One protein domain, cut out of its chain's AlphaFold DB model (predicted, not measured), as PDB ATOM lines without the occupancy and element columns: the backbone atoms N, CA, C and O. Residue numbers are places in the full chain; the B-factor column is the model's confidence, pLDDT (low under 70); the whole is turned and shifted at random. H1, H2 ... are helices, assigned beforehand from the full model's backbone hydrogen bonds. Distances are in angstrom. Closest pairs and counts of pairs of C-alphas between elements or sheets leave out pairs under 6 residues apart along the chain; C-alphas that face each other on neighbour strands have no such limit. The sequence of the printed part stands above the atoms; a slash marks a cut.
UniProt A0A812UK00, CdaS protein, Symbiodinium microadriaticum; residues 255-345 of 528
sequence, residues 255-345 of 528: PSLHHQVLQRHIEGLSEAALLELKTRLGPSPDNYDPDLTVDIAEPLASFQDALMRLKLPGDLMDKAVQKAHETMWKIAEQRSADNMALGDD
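This is residues 255 to 345 of the 528 residues of the protein "CdaS protein" of Symbiodinium microadriaticum (UniProt A0A812UK00). Three helices, H1, H2 and H3, run lengthwise in a slim up-and-down bundle, each against the one before it, with the short H2 beside the two long ones. The first residues of H1, 255 to 261, stick out at one end, and at the other end the long link, residues 282 to 296, loops out and folds back to H2. The printed part has 91 residues, with three named helices in the order H1, H2, H3 and no named strand, and its class is all helix. It is loose, with a radius of gyration of the C-alphas of 15.7 A, and its outline is a rod of 54 by 21 by 18 A.

H1, residues 255 to 281, and H2, residues 297 to 310, form a helical hairpin. They touch, H1 with residues 266 to 277 alone, and the closest C-alphas, those of Ala 273 and Pro 299, are 5.3 A apart. They run opposite ways at a shallow tilt of 24 degrees. H2 and H3, residues 316 to 343, form a second helical hairpin, opposite ways at a shallow tilt of 19 degrees. H3 touches H2 with residues 317 to 325 alone; the closest C-alphas, those of Leu 300 and His 325, are 6.7 A apart. H1 and H3 touch and run the same way at a shallow tilt of 26 degrees, with the C-alphas of Ser 270 and Ala 324 closest at 6.4 A. In H1 and H3 every O i to N i+4 pair is within hydrogen-bond range, in H2 8 of 10.

H1 begins at C-alpha 255, (30.089, 125.128, 174.415), and is 38.8 A long from first to last C-alpha. H2 begins at C-alpha 297, (35.367, 144.243, 147.609), and measures 20.3 A. H3 measures 40.4 A and ends at C-alpha 343, (46.922, 136.353, 126.806).

The C-alphas of Pro 255 and Asp 345, the two farthest apart, are 53.7 A apart. The printed part has no cut. The link from H1 to H2 is long and that from H2 to H3 is tight. The mean pLDDT of the printed part is 86.9, with residues 255 to 257, 283 to 285 and 313 under 70.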
ATOM      1  N   PRO A 255      29.138 124.156 174.960       60.38
ATOM      2  CA  PRO A 255      30.089 125.128 174.415       60.38
ATOM      3  C   PRO A 255      30.610 124.717 173.033       60.38
ATOM      4  O   PRO A 255      30.844 125.573 172.178       60.38
ATOM      5  N   SER A 256      30.762 123.408 172.797       65.69
ATOM      6  CA  SER A 256      31.171 122.864 171.503       65.69
ATOM      7  C   SER A 256      30.037 122.948 170.480       65.69
ATOM      8  O   SER A 256      30.298 123.382 169.361       65.69
ATOM      9  N   LEU A 257      28.788 122.650 170.859       69.62
ATOM     10  CA  LEU A 257      27.629 122.785 169.965       69.62
ATOM     11  C   LEU A 257      27.436 124.207 169.456       69.62
ATOM     12  O   LEU A 257      27.325 124.426 168.254       69.62
ATOM     13  N   HIS A 258      27.398 125.186 170.360       72.94
ATOM     14  CA  HIS A 258      27.155 126.570 169.965       72.94
ATOM     15  C   HIS A 258      28.253 127.069 169.015       72.94
ATOM     16  O   HIS A 258      27.965 127.691 167.992       72.94
ATOM     17  N   HIS A 259      29.515 126.723 169.302       73.44
ATOM     18  CA  HIS A 259      30.631 127.023 168.412       73.44
ATOM     19  C   HIS A 259      30.492 126.335 167.044       73.44
ATOM     20  O   HIS A 259      30.712 126.977 166.019       73.44
ATOM     21  N   GLN A 260      30.077 125.066 167.008       75.50
ATOM     22  CA  GLN A 260      29.861 124.315 165.766       75.50
ATOM     23  C   GLN A 260      28.723 124.896 164.918       75.50
ATOM     24  O   GLN A 260      28.890 125.067 163.709       75.50
ATOM     25  N   VAL A 261      27.580 125.232 165.529       81.38
ATOM     26  CA  VAL A 261      26.444 125.870 164.840       81.38
ATOM     27  C   VAL A 261      26.885 127.202 164.236       81.38
ATOM     28  O   VAL A 261      26.634 127.449 163.055       81.38
ATOM     29  N   LEU A 262      27.574 128.041 165.018       79.38
ATOM     30  CA  LEU A 262      28.103 129.321 164.549       79.38
ATOM     31  C   LEU A 262      29.076 129.144 163.386       79.38
ATOM     32  O   LEU A 262      28.945 129.816 162.365       79.38
ATOM     33  N   GLN A 263      30.033 128.225 163.518       82.44
ATOM     34  CA  GLN A 263      31.019 127.964 162.479       82.44
ATOM     35  C   GLN A 263      30.347 127.530 161.171       82.44
ATOM     36  O   GLN A 263      30.681 128.071 160.119       82.44
ATOM     37  N   ARG A 264      29.351 126.637 161.229       86.19
ATOM     38  CA  ARG A 264      28.592 126.206 160.045       86.19
ATOM     39  C   ARG A 264      27.863 127.370 159.365       86.19
ATOM     40  O   ARG A 264      27.850 127.442 158.140       86.19
ATOM     41  N   HIS A 265      27.275 128.290 160.132       86.06
ATOM     42  CA  HIS A 265      26.630 129.481 159.565       86.06
ATOM     43  C   HIS A 265      27.641 130.395 158.865       86.06
ATOM     44  O   HIS A 265      27.392 130.849 157.748       86.06
ATOM     45  N   ILE A 266      28.795 130.638 159.493       88.50
ATOM     46  CA  ILE A 266      29.883 131.430 158.903       88.50
ATOM     47  C   ILE A 266      30.381 130.772 157.609       88.50
ATOM     48  O   ILE A 266      30.590 131.459 156.610       88.50
ATOM     49  N   GLU A 267      30.552 129.449 157.611       89.56
ATOM     50  CA  GLU A 267      30.955 128.675 156.434       89.56
ATOM     51  C   GLU A 267      29.933 128.804 155.300       89.56
ATOM     52  O   GLU A 267      30.327 129.141 154.187       89.56
ATOM     53  N   GLY A 268      28.634 128.657 155.579       89.69
ATOM     54  CA  GLY A 268      27.583 128.826 154.570       89.69
ATOM     55  C   GLY A 268      27.540 130.234 153.963       89.69
ATOM     56  O   GLY A 268      27.404 130.389 152.749       89.69
ATOM     57  N   LEU A 269      27.723 131.274 154.783       91.62
ATOM     58  CA  LEU A 269      27.828 132.657 154.299       91.62
ATOM     59  C   LEU A 269      29.085 132.873 153.440       91.62
ATOM     60  O   LEU A 269      29.029 133.550 152.414       91.62
ATOM     61  N   SER A 270      30.207 132.272 153.836       92.81
ATOM     62  CA  SER A 270      31.459 132.325 153.078       92.81
ATOM     63  C   SER A 270      31.317 131.621 151.726       92.81
ATOM     64  O   SER A 270      31.717 132.165 150.700       92.81
ATOM     65  N   GLU A 271      30.679 130.448 151.689       93.50
ATOM     66  CA  GLU A 271      30.391 129.718 150.450       93.50
ATOM     67  C   GLU A 271      29.512 130.524 149.491       93.50
ATOM     68  O   GLU A 271      29.811 130.576 148.295       93.50
ATOM     69  N   ALA A 272      28.477 131.197 150.001       92.88
ATOM     70  CA  ALA A 272      27.621 132.066 149.197       92.88
ATOM     71  C   ALA A 272      28.411 133.232 148.578       92.88
ATOM     72  O   ALA A 272      28.314 133.475 147.374       92.88
ATOM     73  N   ALA A 273      29.255 133.902 149.367       94.06
ATOM     74  CA  ALA A 273      30.088 134.998 148.880       94.06
ATOM     75  C   ALA A 273      31.165 134.519 147.884       94.06
ATOM     76  O   ALA A 273      31.454 135.182 146.885       94.06
ATOM     77  N   LEU A 274      31.732 133.326 148.092       93.88
ATOM     78  CA  LEU A 274      32.655 132.699 147.142       93.88
ATOM     79  C   LEU A 274      31.964 132.315 145.830       93.88
ATOM     80  O   LEU A 274      32.574 132.416 144.763       93.88
ATOM     81  N   LEU A 275      30.712 131.861 145.887       92.75
ATOM     82  CA  LEU A 275      29.912 131.575 144.701       92.75
ATOM     83  C   LEU A 275      29.600 132.858 143.923       92.75
ATOM     84  O   LEU A 275      29.719 132.867 142.696       92.75
ATOM     85  N   GLU A 276      29.262 133.943 144.620       93.00
ATOM     86  CA  GLU A 276      29.071 135.263 144.016       93.00
ATOM     87  C   GLU A 276      30.340 135.724 143.284       93.00
ATOM     88  O   GLU A 276      30.285 136.046 142.094       93.00
ATOM     89  N   LEU A 277      31.501 135.659 143.950       93.94
ATOM     90  CA  LEU A 277      32.794 135.985 143.345       93.94
ATOM     91  C   LEU A 277      33.055 135.145 142.088       93.94
ATOM     92  O   LEU A 277      33.370 135.687 141.031       93.94
ATOM     93  N   LYS A 278      32.896 133.818 142.168       90.25
ATOM     94  CA  LYS A 278      33.095 132.923 141.015       90.25
ATOM     95  C   LYS A 278      32.149 133.246 139.861       90.25
ATOM     96  O   LYS A 278      32.550 133.157 138.706       90.25
ATOM     97  N   THR A 279      30.917 133.639 140.164       89.62
ATOM     98  CA  THR A 279      29.932 134.033 139.152       89.62
ATOM     99  C   THR A 279      30.361 135.318 138.443       89.62
ATOM    100  O   THR A 279      30.309 135.375 137.217       89.62
ATOM    101  N   ARG A 280      30.862 136.312 139.190       88.25
ATOM    102  CA  ARG A 280      31.405 137.570 138.643       88.25
ATOM    103  C   ARG A 280      32.649 137.350 137.782       88.25
ATOM    104  O   ARG A 280      32.765 137.939 136.714       88.25
ATOM    105  N   LEU A 281      33.553 136.472 138.220       87.25
ATOM    106  CA  LEU A 281      34.771 136.116 137.475       87.25
ATOM    107  C   LEU A 281      34.492 135.308 136.193       87.25
ATOM    108  O   LEU A 281      35.384 135.167 135.345       87.25
ATOM    109  N   GLY A 282      33.273 134.777 136.061       78.19
ATOM    110  CA  GLY A 282      32.849 133.941 134.950       78.19
ATOM    111  C   GLY A 282      33.486 132.543 134.956       78.19
ATOM    112  O   GLY A 282      34.300 132.207 135.823       78.19
ATOM    113  N   PRO A 283      33.117 131.686 133.989       69.44
ATOM    114  CA  PRO A 283      33.705 130.357 133.856       69.44
ATOM    115  C   PRO A 283      35.217 130.438 133.596       69.44
ATOM    116  O   PRO A 283      35.696 131.402 132.999       69.44
ATOM    117  N   SER A 284      35.959 129.398 134.006       60.94
ATOM    118  CA  SER A 284      37.374 129.227 133.643       60.94
ATOM    119  C   SER A 284      37.484 129.234 132.113       60.94
ATOM    120  O   SER A 284      36.898 128.357 131.473       60.94
ATOM    121  N   PRO A 285      38.106 130.255 131.502       67.81
ATOM    122  CA  PRO A 285      37.954 130.447 130.075       67.81
ATOM    123  C   PRO A 285      39.028 129.688 129.296       67.81
ATOM    124  O   PRO A 285      40.187 129.625 129.692       67.81
ATOM    125  N   ASP A 286      38.658 129.223 128.105       73.00
ATOM    126  CA  ASP A 286      39.613 128.760 127.089       73.00
ATOM    127  C   ASP A 286      40.325 129.930 126.372       73.00
ATOM    128  O   ASP A 286      41.236 129.723 125.566       73.00
ATOM    129  N   ASN A 287      39.883 131.173 126.610       78.88
ATOM    130  CA  ASN A 287      40.331 132.368 125.898       78.88
ATOM    131  C   ASN A 287      40.673 133.520 126.850       78.88
ATOM    132  O   ASN A 287      40.043 133.702 127.887       78.88
ATOM    133  N   TYR A 288      41.642 134.330 126.432       91.00
ATOM    134  CA  TYR A 288      41.995 135.593 127.071       91.00
ATOM    135  C   TYR A 288      40.828 136.589 127.037       91.00
ATOM    136  O   TYR A 288      40.246 136.817 125.972       91.00
ATOM    137  N   ASP A 289      40.534 137.203 128.182       90.94
ATOM    138  CA  ASP A 289      39.592 138.312 128.307       90.94
ATOM    139  C   ASP A 289      40.337 139.603 128.690       90.94
ATOM    140  O   ASP A 289      40.838 139.708 129.813       90.94
ATOM    141  N   PRO A 290      40.443 140.589 127.784       90.12
ATOM    142  CA  PRO A 290      41.125 141.843 128.080       90.12
ATOM    143  C   PRO A 290      40.387 142.730 129.088       90.12
ATOM    144  O   PRO A 290      41.018 143.600 129.681       90.12
ATOM    145  N   ASP A 291      39.085 142.509 129.287       88.88
ATOM    146  CA  ASP A 291      38.241 143.344 130.148       88.88
ATOM    147  C   ASP A 291      37.984 142.688 131.519       88.88
ATOM    148  O   ASP A 291      37.126 143.140 132.282       88.88
ATOM    149  N   LEU A 292      38.718 141.611 131.841       88.56
ATOM    150  CA  LEU A 292      38.578 140.889 133.103       88.56
ATOM    151  C   LEU A 292      38.795 141.840 134.284       88.56
ATOM    152  O   LEU A 292      39.915 142.265 134.570       88.56
ATOM    153  N   THR A 293      37.713 142.110 135.008       85.50
ATOM    154  CA  THR A 293      37.743 142.875 136.251       85.50
ATOM    155  C   THR A 293      37.680 141.905 137.418       85.50
ATOM    156  O   THR A 293      36.760 141.094 137.522       85.50
ATOM    157  N   VAL A 294      38.681 141.974 138.289       87.62
ATOM    158  CA  VAL A 294      38.768 141.147 139.488       87.62
ATOM    159  C   VAL A 294      38.466 142.039 140.681       87.62
ATOM    160  O   VAL A 294      39.325 142.796 141.122       87.62
ATOM    161  N   ASP A 295      37.232 141.963 141.170       88.69
ATOM    162  CA  ASP A 295      36.787 142.724 142.332       88.69
ATOM    163  C   ASP A 295      36.308 141.781 143.438       88.69
ATOM    164  O   ASP A 295      35.357 141.016 143.266       88.69
ATOM    165  N   ILE A 296      37.002 141.839 144.573       94.50
ATOM    166  CA  ILE A 296      36.641 141.107 145.790       94.50
ATOM    167  C   ILE A 296      35.904 141.986 146.803       94.50
ATOM    168  O   ILE A 296      35.367 141.451 147.769       94.50
ATOM    169  N   ALA A 297      35.884 143.310 146.618       93.69
ATOM    170  CA  ALA A 297      35.367 144.243 147.609       93.69
ATOM    171  C   ALA A 297      33.862 144.059 147.809       93.69
ATOM    172  O   ALA A 297      33.404 143.989 148.946       93.69
ATOM    173  N   GLU A 298      33.102 143.919 146.722       91.69
ATOM    174  CA  GLU A 298      31.648 143.777 146.802       91.69
ATOM    175  C   GLU A 298      31.204 142.432 147.423       91.69
ATOM    176  O   GLU A 298      30.443 142.469 148.394       91.69
ATOM    177  N   PRO A 299      31.725 141.254 147.003       94.94
ATOM    178  CA  PRO A 299      31.418 139.992 147.687       94.94
ATOM    179  C   PRO A 299      31.851 139.978 149.160       94.94
ATOM    180  O   PRO A 299      31.157 139.420 150.012       94.94
ATOM    181  N   LEU A 300      32.989 140.601 149.485       95.69
ATOM    182  CA  LEU A 300      33.465 140.685 150.864       95.69
ATOM    183  C   LEU A 300      32.582 141.602 151.720       95.69
ATOM    184  O   LEU A 300      32.304 141.259 152.867       95.69
ATOM    185  N   ALA A 301      32.115 142.727 151.174       93.31
ATOM    186  CA  ALA A 301      31.181 143.621 151.855       93.31
ATOM    187  C   ALA A 301      29.840 142.922 152.123       93.31
ATOM    188  O   ALA A 301      29.349 142.953 153.247       93.31
ATOM    189  N   SER A 302      29.304 142.196 151.136       90.88
ATOM    190  CA  SER A 302      28.097 141.371 151.295       90.88
ATOM    191  C   SER A 302      28.253 140.334 152.420       90.88
ATOM    192  O   SER A 302      27.379 140.178 153.277       90.88
ATOM    193  N   PHE A 303      29.415 139.672 152.483       94.69
ATOM    194  CA  PHE A 303      29.749 138.745 153.564       94.69
ATOM    195  C   PHE A 303      29.836 139.437 154.936       94.69
ATOM    196  O   PHE A 303      29.261 138.942 155.906       94.69
ATOM    197  N   GLN A 304      30.509 140.586 155.027       92.81
ATOM    198  CA  GLN A 304      30.601 141.384 156.256       92.81
ATOM    199  C   GLN A 304      29.220 141.833 156.746       92.81
ATOM    200  O   GLN A 304      28.905 141.667 157.924       92.81
ATOM    201  N   ASP A 305      28.368 142.325 155.848       89.75
ATOM    202  CA  ASP A 305      26.998 142.739 156.160       89.75
ATOM    203  C   ASP A 305      26.157 141.578 156.694       89.75
ATOM    204  O   ASP A 305      25.396 141.742 157.655       89.75
ATOM    205  N   ALA A 306      26.310 140.386 156.114       87.06
ATOM    206  CA  ALA A 306      25.651 139.184 156.606       87.06
ATOM    207  C   ALA A 306      26.167 138.776 157.998       87.06
ATOM    208  O   ALA A 306      25.364 138.465 158.882       87.06
ATOM    209  N   LEU A 307      27.483 138.834 158.230       86.81
ATOM    210  CA  LEU A 307      28.088 138.538 159.532       86.81
ATOM    211  C   LEU A 307      27.665 139.523 160.628       86.81
ATOM    212  O   LEU A 307      27.396 139.099 161.754       86.81
ATOM    213  N   MET A 308      27.551 140.815 160.314       83.56
ATOM    214  CA  MET A 308      27.114 141.836 161.272       83.56
ATOM    215  C   MET A 308      25.725 141.533 161.850       83.56
ATOM    216  O   MET A 308      25.451 141.846 163.012       83.56
ATOM    217  N   ARG A 309      24.855 140.860 161.085       79.12
ATOM    218  CA  ARG A 309      23.527 140.434 161.562       79.12
ATOM    219  C   ARG A 309      23.601 139.324 162.610       79.12
ATOM    220  O   ARG A 309      22.722 139.259 163.466       79.12
ATOM    221  N   LEU A 310      24.648 138.497 162.577       74.31
ATOM    222  CA  LEU A 310      24.875 137.425 163.553       74.31
ATOM    223  C   LEU A 310      25.449 137.946 164.878       74.31
ATOM    224  O   LEU A 310      25.373 137.240 165.881       74.31
ATOM    225  N   LYS A 311      26.003 139.170 164.892       71.44
ATOM    226  CA  LYS A 311      26.665 139.792 166.055       71.44
ATOM    227  C   LYS A 311      27.643 138.836 166.734       71.44
ATOM    228  O   LYS A 311      27.459 138.506 167.893       71.44
ATOM    229  N   LEU A 312      28.612 138.309 165.994       71.69
ATOM    230  CA  LEU A 312      29.529 137.283 166.497       71.69
ATOM    231  C   LEU A 312      30.315 137.737 167.746       71.69
ATOM    232  O   LEU A 312      30.661 138.913 167.830       71.69
ATOM    233  N   PRO A 313      30.645 136.817 168.673       68.62
ATOM    234  CA  PRO A 313      31.372 137.164 169.889       68.62
ATOM    235  C   PRO A 313      32.874 137.381 169.659       68.62
ATOM    236  O   PRO A 313      33.525 136.610 168.950       68.62
ATOM    237  N   GLY A 314      33.452 138.376 170.333       72.69
ATOM    238  CA  GLY A 314      34.903 138.613 170.345       72.69
ATOM    239  C   GLY A 314      35.511 138.856 168.955       72.69
ATOM    240  O   GLY A 314      34.948 139.576 168.139       72.69
ATOM    241  N   ASP A 315      36.670 138.249 168.678       80.50
ATOM    242  CA  ASP A 315      37.426 138.421 167.422       80.50
ATOM    243  C   ASP A 315      37.015 137.439 166.302       80.50
ATOM    244  O   ASP A 315      37.675 137.350 165.262       80.50
ATOM    245  N   LEU A 316      35.926 136.681 166.492       81.06
ATOM    246  CA  LEU A 316      35.444 135.700 165.510       81.06
ATOM    247  C   LEU A 316      35.042 136.351 164.188       81.06
ATOM    248  O   LEU A 316      35.301 135.771 163.135       81.06
ATOM    249  N   MET A 317      34.432 137.539 164.237       85.62
ATOM    250  CA  MET A 317      34.082 138.284 163.028       85.62
ATOM    251  C   MET A 317      35.336 138.637 162.233       85.62
ATOM    252  O   MET A 317      35.420 138.302 161.055       85.62
ATOM    253  N   ASP A 318      36.335 139.225 162.888       87.75
ATOM    254  CA  ASP A 318      37.579 139.636 162.236       87.75
ATOM    255  C   ASP A 318      38.317 138.433 161.641       87.75
ATOM    256  O   ASP A 318      38.724 138.464 160.480       87.75
ATOM    257  N   LYS A 319      38.402 137.322 162.384       89.38
ATOM    258  CA  LYS A 319      38.980 136.060 161.892       89.38
ATOM    259  C   LYS A 319      38.224 135.506 160.685       89.38
ATOM    260  O   LYS A 319      38.851 135.043 159.729       89.38
ATOM    261  N   ALA A 320      36.892 135.528 160.718       90.00
ATOM    262  CA  ALA A 320      36.059 135.048 159.621       90.00
ATOM    263  C   ALA A 320      36.238 135.913 158.366       90.00
ATOM    264  O   ALA A 320      36.467 135.378 157.280       90.00
ATOM    265  N   VAL A 321      36.201 137.237 158.526       93.56
ATOM    266  CA  VAL A 321      36.414 138.215 157.450       93.56
ATOM    267  C   VAL A 321      37.812 138.083 156.864       93.56
ATOM    268  O   VAL A 321      37.950 138.021 155.645       93.56
ATOM    269  N   GLN A 322      38.845 137.972 157.701       94.62
ATOM    270  CA  GLN A 322      40.220 137.790 157.246       94.62
ATOM    271  C   GLN A 322      40.370 136.498 156.434       94.62
ATOM    272  O   GLN A 322      40.901 136.523 155.323       94.62
ATOM    273  N   LYS A 323      39.855 135.371 156.942       94.81
ATOM    274  CA  LYS A 323      39.909 134.081 156.239       94.81
ATOM    275  C   LYS A 323      39.162 134.127 154.900       94.81
ATOM    276  O   LYS A 323      39.653 133.580 153.907       94.81
ATOM    277  N   ALA A 324      37.995 134.771 154.861       95.12
ATOM    278  CA  ALA A 324      37.224 134.960 153.634       95.12
ATOM    279  C   ALA A 324      37.989 135.831 152.630       95.12
ATOM    280  O   ALA A 324      38.165 135.412 151.487       95.12
ATOM    281  N   HIS A 325      38.532 136.969 153.071       96.19
ATOM    282  CA  HIS A 325      39.362 137.854 152.254       96.19
ATOM    283  C   HIS A 325      40.561 137.110 151.654       96.19
ATOM    284  O   HIS A 325      40.750 137.136 150.444       96.19
ATOM    285  N   GLU A 326      41.348 136.395 152.466       96.31
ATOM    286  CA  GLU A 326      42.502 135.623 151.985       96.31
ATOM    287  C   GLU A 326      42.107 134.570 150.941       96.31
ATOM    288  O   GLU A 326      42.822 134.355 149.960       96.31
ATOM    289  N   THR A 327      40.966 133.910 151.136       95.94
ATOM    290  CA  THR A 327      40.480 132.874 150.217       95.94
ATOM    291  C   THR A 327      39.983 133.480 148.905       95.94
ATOM    292  O   THR A 327      40.350 133.005 147.829       95.94
ATOM    293  N   MET A 328      39.190 134.551 148.982       96.06
ATOM    294  CA  MET A 328      38.704 135.302 147.824       96.06
ATOM    295  C   MET A 328      39.862 135.895 147.026       96.06
ATOM    296  O   MET A 328      39.905 135.721 145.811       96.06
ATOM    297  N   TRP A 329      40.830 136.518 147.706       95.12
ATOM    298  CA  TRP A 329      42.016 137.101 147.086       95.12
ATOM    299  C   TRP A 329      42.822 136.059 146.315       95.12
ATOM    300  O   TRP A 329      43.151 136.287 145.158       95.12
ATOM    301  N   LYS A 330      43.071 134.877 146.896       95.12
ATOM    302  CA  LYS A 330      43.777 133.787 146.196       95.12
ATOM    303  C   LYS A 330      43.062 133.352 144.917       95.12
ATOM    304  O   LYS A 330      43.712 133.120 143.903       95.12
ATOM    305  N   ILE A 331      41.732 133.241 144.946       92.62
ATOM    306  CA  ILE A 331      40.935 132.877 143.760       92.62
ATOM    307  C   ILE A 331      41.018 133.978 142.697       92.62
ATOM    308  O   ILE A 331      41.228 133.689 141.520       92.62
ATOM    309  N   ALA A 332      40.865 135.229 143.119       92.50
ATOM    310  CA  ALA A 332      40.967 136.422 142.290       92.50
ATOM    311  C   ALA A 332      42.342 136.544 141.606       92.50
ATOM    312  O   ALA A 332      42.431 136.697 140.386       92.50
ATOM    313  N   GLU A 333      43.413 136.419 142.385       92.44
ATOM    314  CA  GLU A 333      44.799 136.467 141.925       92.44
ATOM    315  C   GLU A 333      45.097 135.333 140.945       92.44
ATOM    316  O   GLU A 333      45.596 135.591 139.847       92.44
ATOM    317  N   GLN A 334      44.707 134.097 141.278       91.31
ATOM    318  CA  GLN A 334      44.867 132.957 140.378       91.31
ATOM    319  C   GLN A 334      44.123 133.181 139.058       91.31
ATOM    320  O   GLN A 334      44.683 132.965 137.986       91.31
ATOM    321  N   ARG A 335      42.883 133.679 139.112       90.62
ATOM    322  CA  ARG A 335      42.082 133.958 137.914       90.62
ATOM    323  C   ARG A 335      42.726 135.016 137.017       90.62
ATOM    324  O   ARG A 335      42.676 134.879 135.791       90.62
ATOM    325  N   SER A 336      43.310 136.051 137.617       90.94
ATOM    326  CA  SER A 336      44.061 137.090 136.908       90.94
ATOM    327  C   SER A 336      45.324 136.518 136.260       90.94
ATOM    328  O   SER A 336      45.555 136.726 135.065       90.94
ATOM    329  N   ALA A 337      46.097 135.725 137.007       91.81
ATOM    330  CA  ALA A 337      47.306 135.071 136.516       91.81
ATOM    331  C   ALA A 337      47.015 134.120 135.342       91.81
ATOM    332  O   ALA A 337      47.693 134.187 134.317       91.81
ATOM    333  N   ASP A 338      45.966 133.300 135.447       90.69
ATOM    334  CA  ASP A 338      45.533 132.394 134.379       90.69
ATOM    335  C   ASP A 338      45.128 133.168 133.117       90.69
ATOM    336  O   ASP A 338      45.498 132.797 132.001       90.69
ATOM    337  N   ASN A 339      44.405 134.284 133.277       92.56
ATOM    338  CA  ASN A 339      44.032 135.140 132.156       92.56
ATOM    339  C   ASN A 339      45.267 135.731 131.464       92.56
ATOM    340  O   ASN A 339      45.372 135.677 130.241       92.56
ATOM    341  N   MET A 340      46.230 136.244 132.233       92.12
ATOM    342  CA  MET A 340      47.479 136.778 131.684       92.12
ATOM    343  C   MET A 340      48.281 135.699 130.953       92.12
ATOM    344  O   MET A 340      48.745 135.936 129.841       92.12
ATOM    345  N   ALA A 341      48.361 134.488 131.510       92.25
ATOM    346  CA  ALA A 341      49.023 133.360 130.865       92.25
ATOM    347  C   ALA A 341      48.362 132.969 129.530       92.25
ATOM    348  O   ALA A 341      49.066 132.656 128.572       92.25
ATOM    349  N   LEU A 342      47.027 133.022 129.433       91.19
ATOM    350  CA  LEU A 342      46.303 132.815 128.170       91.19
ATOM    351  C   LEU A 342      46.568 133.938 127.160       91.19
ATOM    352  O   LEU A 342      46.693 133.673 125.963       91.19
ATOM    353  N   GLY A 343      46.637 135.183 127.633       92.31
ATOM    354  CA  GLY A 343      46.922 136.353 126.806       92.31
ATOM    355  C   GLY A 343      48.333 136.338 126.223       92.31
ATOM    356  O   GLY A 343      48.506 136.692 125.054       92.31
ATOM    357  N   ASP A 344      49.303 135.881 127.015       94.25
ATOM    358  CA  ASP A 344      50.733 135.832 126.694       94.25
ATOM    359  C   ASP A 344      51.200 134.485 126.131       94.25
ATOM    360  O   ASP A 344      52.384 134.302 125.842       94.25
ATOM    361  N   ASP A 345      50.280 133.545 125.915       93.12
ATOM    362  CA  ASP A 345      50.589 132.286 125.254       93.12
ATOM    363  C   ASP A 345      51.052 132.544 123.815       93.12
ATOM    364  O   ASP A 345      50.317 133.066 122.974       93.12
TER     365      ASP A 345